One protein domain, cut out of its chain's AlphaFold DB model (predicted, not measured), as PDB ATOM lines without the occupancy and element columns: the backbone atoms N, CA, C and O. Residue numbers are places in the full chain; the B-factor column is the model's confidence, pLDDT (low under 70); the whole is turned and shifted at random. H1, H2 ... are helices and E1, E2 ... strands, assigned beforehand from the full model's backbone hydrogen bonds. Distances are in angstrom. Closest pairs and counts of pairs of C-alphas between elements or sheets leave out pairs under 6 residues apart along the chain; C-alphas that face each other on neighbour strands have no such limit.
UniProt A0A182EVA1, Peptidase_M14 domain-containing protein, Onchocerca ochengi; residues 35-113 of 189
ATOM      1  N   ASP A  35     -38.071 149.503 -61.474       98.25
ATOM      2  CA  ASP A  35     -37.470 150.835 -61.558       98.25
ATOM      3  C   ASP A  35     -37.520 151.394 -62.982       98.25
ATOM      4  O   ASP A  35     -37.958 152.526 -63.194       98.25
ATOM      5  N   GLY A  36     -37.162 150.590 -63.989       97.81
ATOM      6  CA  GLY A  36     -37.304 150.971 -65.397       97.81
ATOM      7  C   GLY A  36     -38.769 151.202 -65.790       97.81
ATOM      8  O   GLY A  36     -39.091 152.126 -66.545       97.81
ATOM      9  N   PHE A  37     -39.695 150.425 -65.222       97.12
ATOM     10  CA  PHE A  37     -41.130 150.599 -65.442       97.12
ATOM     11  C   PHE A  37     -41.674 151.916 -64.873       97.12
ATOM     12  O   PHE A  37     -42.507 152.559 -65.523       97.12
ATOM     13  N   VAL A  38     -41.226 152.329 -63.684       97.94
ATOM     14  CA  VAL A  38     -41.575 153.633 -63.099       97.94
ATOM     15  C   VAL A  38     -40.914 154.755 -63.893       97.94
ATOM     16  O   VAL A  38     -41.592 155.709 -64.279       97.94
ATOM     17  N   PHE A  39     -39.626 154.612 -64.216       97.62
ATOM     18  CA  PHE A  39     -38.877 155.605 -64.978       97.62
ATOM     19  C   PHE A  39     -39.543 155.903 -66.321       97.62
ATOM     20  O   PHE A  39     -39.818 157.064 -66.611       97.62
ATOM     21  N   SER A  40     -39.942 154.876 -67.078       97.19
ATOM     22  CA  SER A  40     -40.628 155.051 -68.367       97.19
ATOM     23  C   SER A  40     -41.978 155.781 -68.298       97.19
ATOM     24  O   SER A  40     -42.514 156.189 -69.328       97.19
ATOM     25  N   ARG A  41     -42.541 155.979 -67.100       97.25
ATOM     26  CA  ARG A  41     -43.767 156.762 -66.867       97.25
ATOM     27  C   ARG A  41     -43.524 158.134 -66.260       97.25
ATOM     28  O   ARG A  41     -44.471 158.907 -66.147       97.25
ATOM     29  N   SER A  42     -42.288 158.448 -65.884       97.25
ATOM     30  CA  SER A  42     -41.942 159.747 -65.304       97.25
ATOM     31  C   SER A  42     -42.048 160.895 -66.316       97.25
ATOM     32  O   SER A  42     -42.197 162.050 -65.930       97.25
ATOM     33  N   SER A  43     -42.017 160.588 -67.618       96.50
ATOM     34  CA  SER A  43     -42.120 161.567 -68.695       96.50
ATOM     35  C   SER A  43     -42.747 160.963 -69.951       96.50
ATOM     36  O   SER A  43     -42.717 159.752 -70.168       96.50
ATOM     37  N   LYS A  44     -43.299 161.834 -70.800       94.56
ATOM     38  CA  LYS A  44     -43.788 161.483 -72.143       94.56
ATOM     39  C   LYS A  44     -42.715 161.607 -73.228       94.56
ATOM     40  O   LYS A  44     -43.004 161.290 -74.373       94.56
ATOM     41  N   SER A  45     -41.516 162.090 -72.895       97.12
ATOM     42  CA  SER A  45     -40.394 162.129 -73.840       97.12
ATOM     43  C   SER A  45     -40.045 160.716 -74.298       97.12
ATOM     44  O   SER A  45     -39.942 159.822 -73.459       97.12
ATOM     45  N   ASP A  46     -39.812 160.524 -75.596       94.50
ATOM     46  CA  ASP A  46     -39.481 159.213 -76.165       94.50
ATOM     47  C   ASP A  46     -38.249 158.579 -75.512       94.50
ATOM     48  O   ASP A  46     -38.268 157.388 -75.217       94.50
ATOM     49  N   LEU A  47     -37.234 159.384 -75.174       91.56
ATOM     50  CA  LEU A  47     -36.013 158.923 -74.500       91.56
ATOM     51  C   LEU A  47     -36.296 158.237 -73.157       91.56
ATOM     52  O   LEU A  47     -35.605 157.300 -72.772       91.56
ATOM     53  N   ILE A  48     -37.318 158.704 -72.443       95.56
ATOM     54  CA  ILE A  48     -37.714 158.147 -71.149       95.56
ATOM     55  C   ILE A  48     -38.764 157.060 -71.361       95.56
ATOM     56  O   ILE A  48     -38.658 155.965 -70.815       95.56
ATOM     57  N   ARG A  49     -39.775 157.325 -72.193       96.62
ATOM     58  CA  ARG A  49     -40.905 156.421 -72.406       96.62
ATOM     59  C   ARG A  49     -40.495 155.082 -73.016       96.62
ATOM     60  O   ARG A  49     -41.175 154.085 -72.756       96.62
ATOM     61  N   GLN A  50     -39.421 155.070 -73.806       95.12
ATOM     62  CA  GLN A  50     -38.853 153.885 -74.449       95.12
ATOM     63  C   GLN A  50     -37.709 153.246 -73.643       95.12
ATOM     64  O   GLN A  50     -37.081 152.308 -74.127       95.12
ATOM     65  N   TRP A  51     -37.449 153.708 -72.414       96.62
ATOM     66  CA  TRP A  51     -36.413 153.130 -71.560       96.62
ATOM     67  C   TRP A  51     -36.629 151.627 -71.342       96.62
ATOM     68  O   TRP A  51     -37.712 151.192 -70.942       96.62
ATOM     69  N   ARG A  52     -35.576 150.839 -71.592       96.50
ATOM     70  CA  ARG A  52     -35.603 149.367 -71.562       96.50
ATOM     71  C   ARG A  52     -34.811 148.762 -70.400       96.50
ATOM     72  O   ARG A  52     -35.250 147.768 -69.822       96.50
ATOM     73  N   LYS A  53     -33.642 149.328 -70.095       97.81
ATOM     74  CA  LYS A  53     -32.713 148.820 -69.074       97.81
ATOM     75  C   LYS A  53     -33.295 148.952 -67.664       97.81
ATOM     76  O   LYS A  53     -34.330 149.596 -67.462       97.81
ATOM     77  N   ASN A  54     -32.650 148.359 -66.665       98.25
ATOM     78  CA  ASN A  54     -32.955 148.717 -65.276       98.25
ATOM     79  C   ASN A  54     -32.420 150.127 -64.938       98.25
ATOM     80  O   ASN A  54     -32.087 150.911 -65.833       98.25
ATOM     81  N   ARG A  55     -32.383 150.475 -63.648       98.06
ATOM     82  CA  ARG A  55     -31.892 151.772 -63.153       98.06
ATOM     83  C   ARG A  55     -30.645 151.630 -62.278       98.06
ATOM     84  O   ARG A  55     -30.487 152.359 -61.305       98.06
ATOM     85  N   ALA A  56     -29.756 150.705 -62.650       97.75
ATOM     86  CA  ALA A  56     -28.428 150.603 -62.058       97.75
ATOM     87  C   ALA A  56     -27.697 151.963 -62.089       97.75
ATOM     88  O   ALA A  56     -27.867 152.700 -63.071       97.75
ATOM     89  N   PRO A  57     -26.879 152.283 -61.066       97.19
ATOM     90  CA  PRO A  57     -26.125 153.533 -61.003       97.19
ATOM     91  C   PRO A  57     -25.267 153.801 -62.242       97.19
ATOM     92  O   PRO A  57     -24.916 152.885 -62.991       97.19
ATOM     93  N   GLU A  58     -24.897 155.068 -62.426       95.56
ATOM     94  CA  GLU A  58     -24.056 155.496 -63.540       95.56
ATOM     95  C   GLU A  58     -22.748 154.703 -63.632       95.56
ATOM     96  O   GLU A  58     -21.995 154.558 -62.667       95.56
ATOM     97  N   ASN A  59     -22.449 154.257 -64.849       95.25
ATOM     98  CA  ASN A  59     -21.170 153.696 -65.228       95.25
ATOM     99  C   ASN A  59     -20.549 154.549 -66.343       95.25
ATOM    100  O   ASN A  59     -21.089 154.647 -67.449       95.25
ATOM    101  N   CYS A  60     -19.391 155.140 -66.046       96.06
ATOM    102  CA  CYS A  60     -18.659 156.041 -66.931       96.06
ATOM    103  C   CYS A  60     -17.669 155.339 -67.870       96.06
ATOM    104  O   CYS A  60     -16.760 155.989 -68.368       96.06
ATOM    105  N   THR A  61     -17.812 154.037 -68.138       93.69
ATOM    106  CA  THR A  61     -17.032 153.332 -69.177       93.69
ATOM    107  C   THR A  61     -17.634 153.460 -70.578       93.69
ATOM    108  O   THR A  61     -17.090 152.925 -71.546       93.69
ATOM    109  N   GLY A  62     -18.754 154.172 -70.704       94.00
ATOM    110  CA  GLY A  62     -19.521 154.272 -71.931       94.00
ATOM    111  C   GLY A  62     -18.807 155.038 -73.037       94.00
ATOM    112  O   GLY A  62     -17.963 155.912 -72.808       94.00
ATOM    113  N   SER A  63     -19.170 154.725 -74.275       93.94
ATOM    114  CA  SER A  63     -18.674 155.416 -75.458       93.94
ATOM    115  C   SER A  63     -19.747 155.567 -76.535       93.94
ATOM    116  O   SER A  63     -20.626 154.721 -76.701       93.94
ATOM    117  N   ILE A  64     -19.651 156.670 -77.270       90.62
ATOM    118  CA  ILE A  64     -20.369 156.949 -78.519       90.62
ATOM    119  C   ILE A  64     -19.334 157.281 -79.603       90.62
ATOM    120  O   ILE A  64     -18.152 157.442 -79.297       90.62
ATOM    121  N   ALA A  65     -19.774 157.452 -80.853       88.62
ATOM    122  CA  ALA A  65     -18.914 157.611 -82.035       88.62
ATOM    123  C   ALA A  65     -17.643 158.470 -81.837       88.62
ATOM    124  O   ALA A  65     -16.567 158.071 -82.271       88.62
ATOM    125  N   PHE A  66     -17.744 159.620 -81.159       90.50
ATOM    126  CA  PHE A  66     -16.623 160.557 -80.986       90.50
ATOM    127  C   PHE A  66     -16.286 160.886 -79.525       90.50
ATOM    128  O   PHE A  66     -15.514 161.810 -79.270       90.50
ATOM    129  N   ARG A  67     -16.877 160.189 -78.548       93.38
ATOM    130  CA  ARG A  67     -16.670 160.485 -77.121       93.38
ATOM    131  C   ARG A  67     -16.597 159.202 -76.303       93.38
ATOM    132  O   ARG A  67     -17.404 158.297 -76.481       93.38
ATOM    133  N   LYS A  68     -15.624 159.156 -75.397       94.25
ATOM    134  CA  LYS A  68     -15.409 158.074 -74.430       94.25
ATOM    135  C   LYS A  68     -15.652 158.593 -73.017       94.25
ATOM    136  O   LYS A  68     -15.731 159.804 -72.816       94.25
ATOM    137  N   ASN A  69     -15.699 157.672 -72.065       95.00
ATOM    138  CA  ASN A  69     -15.912 157.937 -70.647       95.00
ATOM    139  C   ASN A  69     -17.253 158.626 -70.350       95.00
ATOM    140  O   ASN A  69     -17.334 159.532 -69.523       95.00
ATOM    141  N   ILE A  70     -18.296 158.243 -71.086       95.94
ATOM    142  CA  ILE A  70     -19.647 158.760 -70.879       95.94
ATOM    143  C   ILE A  70     -20.296 157.968 -69.753       95.94
ATOM    144  O   ILE A  70     -20.328 156.738 -69.795       95.94
ATOM    145  N   CYS A  71     -20.820 158.690 -68.768       96.25
ATOM    146  CA  CYS A  71     -21.628 158.134 -67.695       96.25
ATOM    147  C   CYS A  71     -23.023 157.812 -68.228       96.25
ATOM    148  O   CYS A  71     -23.742 158.691 -68.702       96.25
ATOM    149  N   CYS A  72     -23.362 156.529 -68.196       96.00
ATOM    150  CA  CYS A  72     -24.645 156.000 -68.629       96.00
ATOM    151  C   CYS A  72     -25.188 155.056 -67.559       96.00
ATOM    152  O   CYS A  72     -24.428 154.368 -66.879       96.00
ATOM    153  N   GLU A  73     -26.506 155.030 -67.410       96.75
ATOM    154  CA  GLU A  73     -27.192 154.270 -66.364       96.75
ATOM    155  C   GLU A  73     -27.834 153.006 -66.921       96.75
ATOM    156  O   GLU A  73     -28.204 152.935 -68.099       96.75
ATOM    157  N   GLY A  74     -28.045 152.039 -66.034       98.00
ATOM    158  CA  GLY A  74     -28.824 150.843 -66.312       98.00
ATOM    159  C   GLY A  74     -28.090 149.757 -67.096       98.00
ATOM    160  O   GLY A  74     -27.186 150.001 -67.900       98.00
ATOM    161  N   VAL A  75     -28.565 148.537 -66.890       98.25
ATOM    162  CA  VAL A  75     -28.113 147.282 -67.488       98.25
ATOM    163  C   VAL A  75     -29.294 146.603 -68.188       98.25
ATOM    164  O   VAL A  75     -30.434 146.667 -67.712       98.25
ATOM    165  N   ASP A  76     -29.050 145.967 -69.337       97.88
ATOM    166  CA  ASP A  76     -30.039 145.097 -69.975       97.88
ATOM    167  C   ASP A  76     -30.159 143.794 -69.182       97.88
ATOM    168  O   ASP A  76     -29.323 142.892 -69.284       97.88
ATOM    169  N   LEU A  77     -31.244 143.673 -68.416       98.31
ATOM    170  CA  LEU A  77     -31.522 142.484 -67.615       98.31
ATOM    171  C   LEU A  77     -31.597 141.206 -68.464       98.31
ATOM    172  O   LEU A  77     -31.254 140.139 -67.969       98.31
ATOM    173  N   ASN A  78     -31.987 141.289 -69.743       96.81
ATOM    174  CA  ASN A  78     -32.052 140.122 -70.628       96.81
ATOM    175  C   ASN A  78     -30.685 139.714 -71.205       96.81
ATOM    176  O   ASN A  78     -30.600 138.721 -71.920       96.81
ATOM    177  N   ARG A  79     -29.619 140.469 -70.919       96.38
ATOM    178  CA  ARG A  79     -28.235 140.096 -71.242       96.38
ATOM    179  C   ARG A  79     -27.366 139.852 -70.006       96.38
ATOM    180  O   ARG A  79     -26.214 139.471 -70.157       96.38
ATOM    181  N   ASN A  80     -27.902 140.045 -68.801       97.94
ATOM    182  CA  ASN A  80     -27.159 139.966 -67.538       97.94
ATOM    183  C   ASN A  80     -27.131 138.554 -66.909       97.94
ATOM    184  O   ASN A  80     -26.707 138.398 -65.769       97.94
ATOM    185  N   TYR A  81     -27.584 137.516 -67.612       96.88
ATOM    186  CA  TYR A  81     -27.525 136.131 -67.126       96.88
ATOM    187  C   TYR A  81     -26.153 135.500 -67.409       96.88
ATOM    188  O   TYR A  81     -25.473 135.891 -68.355       96.88
ATOM    189  N   ASP A  82     -25.762 134.498 -66.615       96.06
ATOM    190  CA  ASP A  82     -24.509 133.739 -66.796       96.06
ATOM    191  C   ASP A  82     -24.630 132.675 -67.896       96.06
ATOM    192  O   ASP A  82     -24.499 131.472 -67.677       96.06
ATOM    193  N   PHE A  83     -24.982 133.131 -69.094       93.00
ATOM    194  CA  PHE A  83     -25.069 132.305 -70.286       93.00
ATOM    195  C   PHE A  83     -24.555 133.110 -71.473       93.00
ATOM    196  O   PHE A  83     -25.174 134.097 -71.861       93.00
ATOM    197  N   ASP A  84     -23.417 132.682 -72.022       90.31
ATOM    198  CA  ASP A  84     -22.712 133.364 -73.115       90.31
ATOM    199  C   ASP A  84     -22.510 134.875 -72.853       90.31
ATOM    200  O   ASP A  84     -22.884 135.747 -73.636       90.31
ATOM    201  N   PHE A  85     -21.956 135.193 -71.680       93.06
ATOM    202  CA  PHE A  85     -21.732 136.563 -71.222       93.06
ATOM    203  C   PHE A  85     -20.399 137.126 -71.754       93.06
ATOM    204  O   PHE A  85     -19.330 136.577 -71.490       93.06
ATOM    205  N   HIS A  86     -20.447 138.260 -72.461       86.44
ATOM    206  CA  HIS A  86     -19.381 138.788 -73.325       86.44
ATOM    207  C   HIS A  86     -19.028 140.260 -73.044       86.44
ATOM    208  O   HIS A  86     -19.102 141.123 -73.921       86.44
ATOM    209  N   GLN A  87     -18.524 140.569 -71.843       83.75
ATOM    210  CA  GLN A  87     -18.056 141.926 -71.484       83.75
ATOM    211  C   GLN A  87     -16.792 142.410 -72.224       83.75
ATOM    212  O   GLN A  87     -16.304 143.512 -71.976       83.75
ATOM    213  N   THR A  88     -16.244 141.635 -73.155       84.00
ATOM    214  CA  THR A  88     -15.097 142.054 -73.976       84.00
ATOM    215  C   THR A  88     -15.495 142.579 -75.353       84.00
ATOM    216  O   THR A  88     -14.643 143.130 -76.048       84.00
ATOM    217  N   PHE A  89     -16.763 142.449 -75.754       87.56
ATOM    218  CA  PHE A  89     -17.216 142.778 -77.105       87.56
ATOM    219  C   PHE A  89     -18.258 143.900 -77.115       87.56
ATOM    220  O   PHE A  89     -19.121 143.990 -76.246       87.56
ATOM    221  N   TYR A  90     -18.184 144.766 -78.127       88.50
ATOM    222  CA  TYR A  90     -19.250 145.721 -78.426       88.50
ATOM    223  C   TYR A  90     -20.443 144.968 -79.049       88.50
ATOM    224  O   TYR A  90     -20.202 144.076 -79.864       88.50
ATOM    225  N   PRO A  91     -21.707 145.321 -78.739       92.50
ATOM    226  CA  PRO A  91     -22.145 146.440 -77.895       92.50
ATOM    227  C   PRO A  91     -22.291 146.098 -76.402       92.50
ATOM    228  O   PRO A  91     -22.609 146.974 -75.597       92.50
ATOM    229  N   PHE A  92     -22.043 144.846 -76.029       94.38
ATOM    230  CA  PHE A  92     -22.278 144.275 -74.704       94.38
ATOM    231  C   PHE A  92     -21.470 144.923 -73.577       94.38
ATOM    232  O   PHE A  92     -21.958 145.031 -72.451       94.38
ATOM    233  N   ASN A  93     -20.265 145.406 -73.879       93.62
ATOM    234  CA  ASN A  93     -19.351 146.038 -72.925       93.62
ATOM    235  C   ASN A  93     -19.493 147.566 -72.793       93.62
ATOM    236  O   ASN A  93     -18.767 148.193 -72.020       93.62
ATOM    237  N   ASN A  94     -20.404 148.181 -73.546       95.88
ATOM    238  CA  ASN A  94     -20.579 149.629 -73.569       95.88
ATOM    239  C   ASN A  94     -21.738 150.051 -72.656       95.88
ATOM    240  O   ASN A  94     -22.884 149.788 -73.004       95.88
ATOM    241  N   SER A  95     -21.483 150.766 -71.550       96.25
ATOM    242  CA  SER A  95     -22.540 151.167 -70.595       96.25
ATOM    243  C   SER A  95     -23.651 152.034 -71.202       96.25
ATOM    244  O   SER A  95     -24.778 152.046 -70.702       96.25
ATOM    245  N   CYS A  96     -23.370 152.720 -72.311       95.75
ATOM    246  CA  CYS A  96     -24.349 153.517 -73.052       95.75
ATOM    247  C   CYS A  96     -25.169 152.719 -74.075       95.75
ATOM    248  O   CYS A  96     -26.062 153.284 -74.695       95.75
ATOM    249  N   SER A  97     -24.874 151.433 -74.271       95.50
ATOM    250  CA  SER A  97     -25.665 150.550 -75.124       95.50
ATOM    251  C   SER A  97     -26.962 150.126 -74.436       95.50
ATOM    252  O   SER A  97     -26.987 149.901 -73.220       95.50
ATOM    253  N   ASP A  98     -28.015 149.933 -75.230       94.88
ATOM    254  CA  ASP A  98     -29.254 149.277 -74.800       94.88
ATOM    255  C   ASP A  98     -29.078 147.777 -74.528       94.88
ATOM    256  O   ASP A  98     -29.926 147.181 -73.870       94.88
ATOM    257  N   GLU A  99     -27.977 147.182 -74.995       94.81
ATOM    258  CA  GLU A  99     -27.608 145.774 -74.789       94.81
ATOM    259  C   GLU A  99     -26.460 145.609 -73.782       94.81
ATOM    260  O   GLU A  99     -25.833 144.552 -73.705       94.81
ATOM    261  N   TYR A 100     -26.150 146.659 -73.014       96.88
ATOM    262  CA  TYR A 100     -25.107 146.595 -71.998       96.88
ATOM    263  C   TYR A 100     -25.405 145.489 -70.981       96.88
ATOM    264  O   TYR A 100     -26.426 145.544 -70.298       96.88
ATOM    265  N   GLN A 101     -24.507 144.511 -70.841       96.50
ATOM    266  CA  GLN A 101     -24.773 143.338 -69.997       96.50
ATOM    267  C   GLN A 101     -24.494 143.570 -68.513       96.50
ATOM    268  O   GLN A 101     -24.812 142.697 -67.716       96.50
ATOM    269  N   GLY A 102     -23.916 144.708 -68.124       96.31
ATOM    270  CA  GLY A 102     -23.453 144.942 -66.755       96.31
ATOM    271  C   GLY A 102     -22.026 144.438 -66.513       96.31
ATOM    272  O   GLY A 102     -21.448 143.772 -67.362       96.31
ATOM    273  N   PRO A 103     -21.408 144.763 -65.370       95.25
ATOM    274  CA  PRO A 103     -19.990 144.482 -65.129       95.25
ATOM    275  C   PRO A 103     -19.643 142.987 -65.006       95.25
ATOM    276  O   PRO A 103     -18.495 142.613 -65.233       95.25
ATOM    277  N   PHE A 104     -20.600 142.138 -64.629       96.31
ATOM    278  CA  PHE A 104     -20.443 140.685 -64.500       96.31
ATOM    279  C   PHE A 104     -21.825 140.002 -64.516       96.31
ATOM    280  O   PHE A 104     -22.830 140.684 -64.288       96.31
ATOM    281  N   PRO A 105     -21.910 138.681 -64.766       97.75
ATOM    282  CA  PRO A 105     -23.183 137.971 -64.742       97.75
ATOM    283  C   PRO A 105     -23.894 138.115 -63.398       97.75
ATOM    284  O   PRO A 105     -23.285 137.968 -62.337       97.75
ATOM    285  N   PHE A 106     -25.197 138.372 -63.432       98.06
ATOM    286  CA  PHE A 106     -26.022 138.614 -62.252       98.06
ATOM    287  C   PHE A 106     -25.540 139.796 -61.385       98.06
ATOM    288  O   PHE A 106     -25.677 139.790 -60.154       98.06
ATOM    289  N   SER A 107     -24.969 140.829 -62.012       98.06
ATOM    290  CA  SER A 107     -24.648 142.094 -61.337       98.06
ATOM    291  C   SER A 107     -25.886 142.829 -60.828       98.06
ATOM    292  O   SER A 107     -25.799 143.543 -59.825       98.06
ATOM    293  N   GLU A 108     -27.048 142.587 -61.432       98.56
ATOM    294  CA  GLU A 108     -28.284 143.280 -61.089       98.56
ATOM    295  C   GLU A 108     -29.092 142.522 -60.021       98.56
ATOM    296  O   GLU A 108     -29.191 141.291 -60.063       98.56
ATOM    297  N   PRO A 109     -29.675 143.216 -59.026       98.44
ATOM    298  CA  PRO A 109     -30.507 142.567 -58.014       98.44
ATOM    299  C   PRO A 109     -31.727 141.861 -58.616       98.44
ATOM    300  O   PRO A 109     -32.133 140.820 -58.104       98.44
ATOM    301  N   GLU A 110     -32.282 142.373 -59.713       98.62
ATOM    302  CA  GLU A 110     -33.444 141.797 -60.386       98.62
ATOM    303  C   GLU A 110     -33.121 140.432 -61.010       98.62
ATOM    304  O   GLU A 110     -33.854 139.464 -60.801       98.62
ATOM    305  N   THR A 111     -31.998 140.310 -61.728       98.31
ATOM    306  CA  THR A 111     -31.576 139.021 -62.308       98.31
ATOM    307  C   THR A 111     -31.124 138.037 -61.230       98.31
ATOM    308  O   THR A 111     -31.429 136.846 -61.333       98.31
ATOM    309  N   ARG A 112     -30.475 138.513 -60.153       98.50
ATOM    310  CA  ARG A 112     -30.173 137.676 -58.977       98.50
ATOM    311  C   ARG A 112     -31.429 137.119 -58.334       98.50
ATOM    312  O   ARG A 112     -31.452 135.934 -58.034       98.50
ATOM    313  N   ALA A 113     -32.473 137.928 -58.169       98.06
ATOM    314  CA  ALA A 113     -33.721 137.464 -57.572       98.06
ATOM    315  C   ALA A 113     -34.334 136.302 -58.374       98.06
ATOM    316  O   ALA A 113     -34.760 135.313 -57.783       98.06
TER     317      ALA A 113
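What this domain is: This is residues 35 to 113 of the 189 residues of the protein "Peptidase_M14 domain-containing protein" of Onchocerca ochengi (UniProt A0A182EVA1). With little regular structure, this is a flat body of loops, with the strand hairpin E1 and E2 at one end and short helix H3 at the other. Short helices H1 and H2 make a side lobe, where residues 42 to 47 stick out. The printed part has 79 residues, 26 in named elements, mixed class: H1, H2, E1, E2, H3, with sheet order E1 - E2, antiparallel. It is compact, radius of gyration of the C-alphas 12.4 A, spanning 37 by 35 by 16 A.

How they stand to each other: E1, residues 59 to 64, and E2, 67 to 72, form a hairpin at 134 degrees; N 59 and O 72 are 2.8 A apart, within hydrogen-bond range. H1, residues 35 to 39, and H2, 46 to 49, are close but not clearly touching; their closest C-alphas, Phe 39 and Ile 48, are 6.8 A apart. H3, residues 109 to 113, is apart from E1. Every O i to N i+4 pair is within range in H1 and H3; H2 is too short for one.

Where its parts are: E1, 13.7 A long, begins at C-alpha 59 (-21.170, 153.696, -65.228); E2 measures 12.5 A. H3 ends at C-alpha 113 (-33.721, 137.464, -57.572).

The domain as a whole: The farthest C-alphas, Phe 66 and Ala 113, are 37.1 A apart. The link E2 to H3 is long, 36 residues. The printed part has no cut; no printed residue is under 70 in pLDDT.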